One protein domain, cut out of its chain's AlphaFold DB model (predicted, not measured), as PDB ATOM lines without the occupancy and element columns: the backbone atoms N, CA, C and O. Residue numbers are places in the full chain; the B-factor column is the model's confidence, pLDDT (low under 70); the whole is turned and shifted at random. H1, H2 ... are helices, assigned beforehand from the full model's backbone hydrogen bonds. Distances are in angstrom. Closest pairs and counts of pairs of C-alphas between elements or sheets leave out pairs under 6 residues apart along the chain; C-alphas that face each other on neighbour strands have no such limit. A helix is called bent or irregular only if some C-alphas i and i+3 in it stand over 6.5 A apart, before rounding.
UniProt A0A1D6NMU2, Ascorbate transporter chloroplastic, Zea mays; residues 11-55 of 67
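This is residues 11 to 55 of the 67 residues of the protein "Ascorbate transporter chloroplastic" of Zea mays (UniProt A0A1D6NMU2). Two helices make a narrow V: the long helix H1 and the shorter H2 come together beside the tight link that joins them, and from there H2 folds back and the two spread apart. The far parts of both arms, residues 11 to 24 of H1 and residues 46 to 55 of H2, stand free. The printed part has 45 residues with two named helices, H1 then H2 along the chain, and no named strand; its class is all helix. The whole is loose, with a radius of gyration of the C-alphas of 12.2 A, and flat, spanning 36 by 22 by 9 A.

H1, residues 11 to 35, is the longest helix. H2, residues 38 to 55, touches H1, with 4 pairs of C-alphas within 8 A. The closest C-alphas of the two are those of Thr 29 and Val 41, 6.3 A apart. H1 touches H2 with residues 29 to 33 alone, and H2 touches H1 with residues 40 to 41 alone. The two helices run opposite ways at a shallow tilt of 30 degrees, and their centres are 13.6 A apart. They form a helical hairpin, two successive helices that touch and run opposite ways. In H2 every O i to N i+4 pair is within hydrogen-bond range; in H1 it is 20 of 21.

H1 measures 36.4 A from C-alpha 11 at (6.820, -32.580, -25.314) to C-alpha 35 at (28.308, -3.666, -19.944). H2 measures 25.7 A from C-alpha 38 at (30.688, -12.160, -14.760) to C-alpha 55 at (7.002, -21.116, -10.149). Neither helix is bent.

The two C-alphas farthest apart are those of Leu 11 and Lys 35, at 36.4 A. The C-alphas of Leu 11 and Val 55, the first and last printed residues, are 19.0 A apart. The printed part has no cut, and the link from H1 to H2, with 2 residues between them, is tight. The mean pLDDT of the printed part is 90.5, and no printed residue is under 70.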
ATOM      1  N   LEU A  11       5.374 -32.355 -25.281       88.69
ATOM      2  CA  LEU A  11       6.820 -32.580 -25.314       88.69
ATOM      3  C   LEU A  11       7.517 -31.738 -26.398       88.69
ATOM      4  O   LEU A  11       8.600 -31.199 -26.160       88.69
ATOM      5  N   GLY A  12       6.905 -31.609 -27.578       89.44
ATOM      6  CA  GLY A  12       7.398 -30.739 -28.647       89.44
ATOM      7  C   GLY A  12       7.430 -29.267 -28.226       89.44
ATOM      8  O   GLY A  12       8.460 -28.610 -28.369       89.44
ATOM      9  N   LEU A  13       6.341 -28.775 -27.624       93.31
ATOM     10  CA  LEU A  13       6.245 -27.413 -27.084       93.31
ATOM     11  C   LEU A  13       7.304 -27.135 -26.008       93.31
ATOM     12  O   LEU A  13       7.956 -26.094 -26.063       93.31
ATOM     13  N   SER A  14       7.532 -28.070 -25.080       90.06
ATOM     14  CA  SER A  14       8.579 -27.941 -24.057       90.06
ATOM     15  C   SER A  14       9.981 -27.837 -24.661       90.06
ATOM     16  O   SER A  14      10.784 -27.031 -24.198       90.06
ATOM     17  N   ASN A  15      10.276 -28.596 -25.722       92.88
ATOM     18  CA  ASN A  15      11.557 -28.490 -26.427       92.88
ATOM     19  C   ASN A  15      11.728 -27.120 -27.091       92.88
ATOM     20  O   ASN A  15      12.779 -26.498 -26.948       92.88
ATOM     21  N   THR A  16      10.698 -26.615 -27.773       94.62
ATOM     22  CA  THR A  16      10.747 -25.276 -28.375       94.62
ATOM     23  C   THR A  16      10.935 -24.195 -27.312       94.62
ATOM     24  O   THR A  16      11.793 -23.329 -27.474       94.62
ATOM     25  N   ALA A  17      10.192 -24.267 -26.206       92.44
ATOM     26  CA  ALA A  17      10.337 -23.334 -25.092       92.44
ATOM     27  C   ALA A  17      11.753 -23.380 -24.488       92.44
ATOM     28  O   ALA A  17      12.346 -22.329 -24.250       92.44
ATOM     29  N   GLY A  18      12.322 -24.578 -24.311       89.38
ATOM     30  CA  GLY A  18      13.686 -24.763 -23.812       89.38
ATOM     31  C   GLY A  18      14.753 -24.177 -24.740       89.38
ATOM     32  O   GLY A  18      15.649 -23.469 -24.281       89.38
ATOM     33  N   VAL A  19      14.631 -24.400 -26.051       95.25
ATOM     34  CA  VAL A  19      15.553 -23.826 -27.047       95.25
ATOM     35  C   VAL A  19      15.461 -22.302 -27.061       95.25
ATOM     36  O   VAL A  19      16.492 -21.631 -27.014       95.25
ATOM     37  N   LEU A  20      14.247 -21.744 -27.072       93.94
ATOM     38  CA  LEU A  20      14.050 -20.295 -27.020       93.94
ATOM     39  C   LEU A  20      14.665 -19.696 -25.751       93.94
ATOM     40  O   LEU A  20      15.427 -18.734 -25.844       93.94
ATOM     41  N   ALA A  21      14.410 -20.296 -24.586       91.69
ATOM     42  CA  ALA A  21      15.011 -19.868 -23.326       91.69
ATOM     43  C   ALA A  21      16.551 -19.894 -23.376       91.69
ATOM     44  O   ALA A  21      17.190 -18.956 -22.901       91.69
ATOM     45  N   GLY A  22      17.154 -20.907 -24.007       90.44
ATOM     46  CA  GLY A  22      18.607 -20.991 -24.199       90.44
ATOM     47  C   GLY A  22      19.176 -19.896 -25.110       90.44
ATOM     48  O   GLY A  22      20.194 -19.277 -24.780       90.44
ATOM     49  N   VAL A  23      18.505 -19.600 -26.229       94.19
ATOM     50  CA  VAL A  23      18.910 -18.524 -27.154       94.19
ATOM     51  C   VAL A  23      18.828 -17.163 -26.462       94.19
ATOM     52  O   VAL A  23      19.797 -16.401 -26.486       94.19
ATOM     53  N   PHE A  24      17.712 -16.880 -25.781       91.25
ATOM     54  CA  PHE A  24      17.553 -15.640 -25.021       91.25
ATOM     55  C   PHE A  24      18.553 -15.541 -23.865       91.25
ATOM     56  O   PHE A  24      19.133 -14.477 -23.666       91.25
ATOM     57  N   GLY A  25      18.816 -16.637 -23.148       89.56
ATOM     58  CA  GLY A  25      19.799 -16.674 -22.064       89.56
ATOM     59  C   GLY A  25      21.217 -16.360 -22.543       89.56
ATOM     60  O   GLY A  25      21.935 -15.589 -21.904       89.56
ATOM     61  N   THR A  26      21.601 -16.881 -23.711       92.00
ATOM     62  CA  THR A  26      22.911 -16.603 -24.319       92.00
ATOM     63  C   THR A  26      23.021 -15.140 -24.757       92.00
ATOM     64  O   THR A  26      24.006 -14.471 -24.439       92.00
ATOM     65  N   ALA A  27      21.989 -14.606 -25.420       91.56
ATOM     66  CA  ALA A  27      21.951 -13.202 -25.836       91.56
ATOM     67  C   ALA A  27      21.974 -12.238 -24.634       91.56
ATOM     68  O   ALA A  27      22.731 -11.267 -24.631       91.56
ATOM     69  N   ALA A  28      21.196 -12.534 -23.587       87.88
ATOM     70  CA  ALA A  28      21.167 -11.757 -22.352       87.88
ATOM     71  C   ALA A  28      22.524 -11.785 -21.635       87.88
ATOM     72  O   ALA A  28      23.014 -10.740 -21.214       87.88
ATOM     73  N   THR A  29      23.168 -12.953 -21.559       90.38
ATOM     74  CA  THR A  29      24.514 -13.092 -20.984       90.38
ATOM     75  C   THR A  29      25.531 -12.255 -21.758       90.38
ATOM     76  O   THR A  29      26.289 -11.505 -21.149       90.38
ATOM     77  N   GLY A  30      25.503 -12.309 -23.096       88.81
ATOM     78  CA  GLY A  30      26.364 -11.482 -23.946       88.81
ATOM     79  C   GLY A  30      26.151  -9.982 -23.724       88.81
ATOM     80  O   GLY A  30      27.117  -9.236 -23.587       88.81
ATOM     81  N   TYR A  31      24.897  -9.542 -23.606       89.00
ATOM     82  CA  TYR A  31      24.568  -8.143 -23.320       89.00
ATOM     83  C   TYR A  31      25.038  -7.691 -21.927       89.00
ATOM     84  O   TYR A  31      25.565  -6.586 -21.782       89.00
ATOM     85  N   ILE A  32      24.886  -8.543 -20.909       88.69
ATOM     86  CA  ILE A  32      25.364  -8.266 -19.547       88.69
ATOM     87  C   ILE A  32      26.891  -8.159 -19.534       88.69
ATOM     88  O   ILE A  32      27.422  -7.221 -18.948       88.69
ATOM     89  N   LEU A  33      27.596  -9.064 -20.220       89.19
ATOM     90  CA  LEU A  33      29.060  -9.039 -20.303       89.19
ATOM     91  C   LEU A  33      29.601  -7.803 -21.016       89.19
ATOM     92  O   LEU A  33      30.642  -7.287 -20.633       89.19
ATOM     93  N   GLN A  34      28.908  -7.320 -22.047       86.00
ATOM     94  CA  GLN A  34      29.337  -6.116 -22.761       86.00
ATOM     95  C   GLN A  34      29.318  -4.862 -21.877       86.00
ATOM     96  O   GLN A  34      30.022  -3.901 -22.180       86.00
ATOM     97  N   LYS A  35      28.511  -4.843 -20.808       80.19
ATOM     98  CA  LYS A  35      28.308  -3.666 -19.944       80.19
ATOM     99  C   LYS A  35      28.714  -3.881 -18.483       80.19
ATOM    100  O   LYS A  35      28.641  -2.941 -17.697       80.19
ATOM    101  N   GLY A  36      29.097  -5.094 -18.106       82.25
ATOM    102  CA  GLY A  36      29.273  -5.502 -16.716       82.25
ATOM    103  C   GLY A  36      30.303  -6.616 -16.553       82.25
ATOM    104  O   GLY A  36      31.128  -6.859 -17.426       82.25
ATOM    105  N   SER A  37      30.264  -7.284 -15.400       86.12
ATOM    106  CA  SER A  37      31.186  -8.368 -15.042       86.12
ATOM    107  C   SER A  37      30.455  -9.709 -14.960       86.12
ATOM    108  O   SER A  37      29.229  -9.759 -14.835       86.12
ATOM    109  N   TRP A  38      31.209 -10.806 -14.966       86.12
ATOM    110  CA  TRP A  38      30.688 -12.160 -14.760       86.12
ATOM    111  C   TRP A  38      29.913 -12.322 -13.444       86.12
ATOM    112  O   TRP A  38      28.968 -13.104 -13.388       86.12
ATOM    113  N   ASP A  39      30.230 -11.525 -12.419       89.62
ATOM    114  CA  ASP A  39      29.452 -11.456 -11.173       89.62
ATOM    115  C   ASP A  39      27.963 -11.144 -11.426       89.62
ATOM    116  O   ASP A  39      27.068 -11.798 -10.889       89.62
ATOM    117  N   SER A  40      27.683 -10.208 -12.339       86.75
ATOM    118  CA  SER A  40      26.311  -9.834 -12.694       86.75
ATOM    119  C   SER A  40      25.569 -10.969 -13.402       86.75
ATOM    120  O   SER A  40      24.372 -11.142 -13.179       86.75
ATOM    121  N   VAL A  41      26.268 -11.780 -14.201       88.62
ATOM    122  CA  VAL A  41      25.687 -12.976 -14.833       88.62
ATOM    123  C   VAL A  41      25.295 -14.000 -13.782       88.62
ATOM    124  O   VAL A  41      24.167 -14.485 -13.797       88.62
ATOM    125  N   PHE A  42      26.186 -14.291 -12.831       89.25
ATOM    126  CA  PHE A  42      25.884 -15.238 -11.759       89.25
ATOM    127  C   PHE A  42      24.710 -14.768 -10.903       89.25
ATOM    128  O   PHE A  42      23.824 -15.564 -10.594       89.25
ATOM    129  N   LYS A  43      24.639 -13.470 -10.595       89.75
ATOM    130  CA  LYS A  43      23.508 -12.891  -9.864       89.75
ATOM    131  C   LYS A  43      22.182 -13.067 -10.610       89.75
ATOM    132  O   LYS A  43      21.188 -13.446  -9.994       89.75
ATOM    133  N   VAL A  44      22.163 -12.850 -11.928       90.06
ATOM    134  CA  VAL A  44      20.971 -13.084 -12.763       90.06
ATOM    135  C   VAL A  44      20.599 -14.569 -12.797       90.06
ATOM    136  O   VAL A  44      19.426 -14.893 -12.626       90.06
ATOM    137  N   SER A  45      21.571 -15.475 -12.930       91.06
ATOM    138  CA  SER A  45      21.328 -16.925 -12.881       91.06
ATOM    139  C   SER A  45      20.708 -17.366 -11.554       91.06
ATOM    140  O   SER A  45      19.743 -18.124 -11.555       91.06
ATOM    141  N   VAL A  46      21.205 -16.857 -10.421       93.19
ATOM    142  CA  VAL A  46      20.629 -17.144  -9.094       93.19
ATOM    143  C   VAL A  46      19.174 -16.681  -9.015       93.19
ATOM    144  O   VAL A  46      18.315 -17.442  -8.573       93.19
ATOM    145  N   VAL A  47      18.869 -15.468  -9.489       93.88
ATOM    146  CA  VAL A  47      17.489 -14.957  -9.524       93.88
ATOM    147  C   VAL A  47      16.598 -15.829 -10.412       93.88
ATOM    148  O   VAL A  47      15.491 -16.171 -10.001       93.88
ATOM    149  N   LEU A  48      17.079 -16.242 -11.588       92.06
ATOM    150  CA  LEU A  48      16.340 -17.136 -12.487       92.06
ATOM    151  C   LEU A  48      16.034 -18.487 -11.832       92.06
ATOM    152  O   LEU A  48      14.903 -18.963 -11.936       92.06
ATOM    153  N   TYR A  49      16.997 -19.080 -11.122       92.56
ATOM    154  CA  TYR A  49      16.770 -20.327 -10.391       92.56
ATOM    155  C   TYR A  49      15.737 -20.161  -9.280       92.56
ATOM    156  O   TYR A  49      14.822 -20.975  -9.192       92.56
ATOM    157  N   ILE A  50      15.824 -19.093  -8.481       95.38
ATOM    158  CA  ILE A  50      14.849 -18.823  -7.414       95.38
ATOM    159  C   ILE A  50      13.446 -18.651  -8.001       95.38
ATOM    160  O   ILE A  50      12.502 -19.272  -7.516       95.38
ATOM    161  N   VAL A  51      13.300 -17.857  -9.066       94.62
ATOM    162  CA  VAL A  51      12.009 -17.679  -9.750       94.62
ATOM    163  C   VAL A  51      11.495 -19.015 -10.283       94.62
ATOM    164  O   VAL A  51      10.328 -19.338 -10.073       94.62
ATOM    165  N   GLY A  52      12.359 -19.824 -10.900       90.88
ATOM    166  CA  GLY A  52      12.014 -21.171 -11.357       90.88
ATOM    167  C   GLY A  52      11.523 -22.067 -10.217       90.88
ATOM    168  O   GLY A  52      10.494 -22.724 -10.356       90.88
ATOM    169  N   THR A  53      12.193 -22.042  -9.063       92.94
ATOM    170  CA  THR A  53      11.774 -22.780  -7.865       92.94
ATOM    171  C   THR A  53      10.439 -22.280  -7.320       92.94
ATOM    172  O   THR A  53       9.617 -23.099  -6.915       92.94
ATOM    173  N   VAL A  54      10.184 -20.971  -7.317       94.25
ATOM    174  CA  VAL A  54       8.898 -20.409  -6.871       94.25
ATOM    175  C   VAL A  54       7.773 -20.817  -7.818       94.25
ATOM    176  O   VAL A  54       6.753 -21.323  -7.360       94.25
ATOM    177  N   VAL A  55       7.968 -20.670  -9.132       91.88
ATOM    178  CA  VAL A  55       7.002 -21.116 -10.149       91.88
ATOM    179  C   VAL A  55       6.736 -22.610  -9.997       91.88
ATOM    180  O   VAL A  55       5.583 -23.029  -9.963       91.88
TER     181      VAL A  55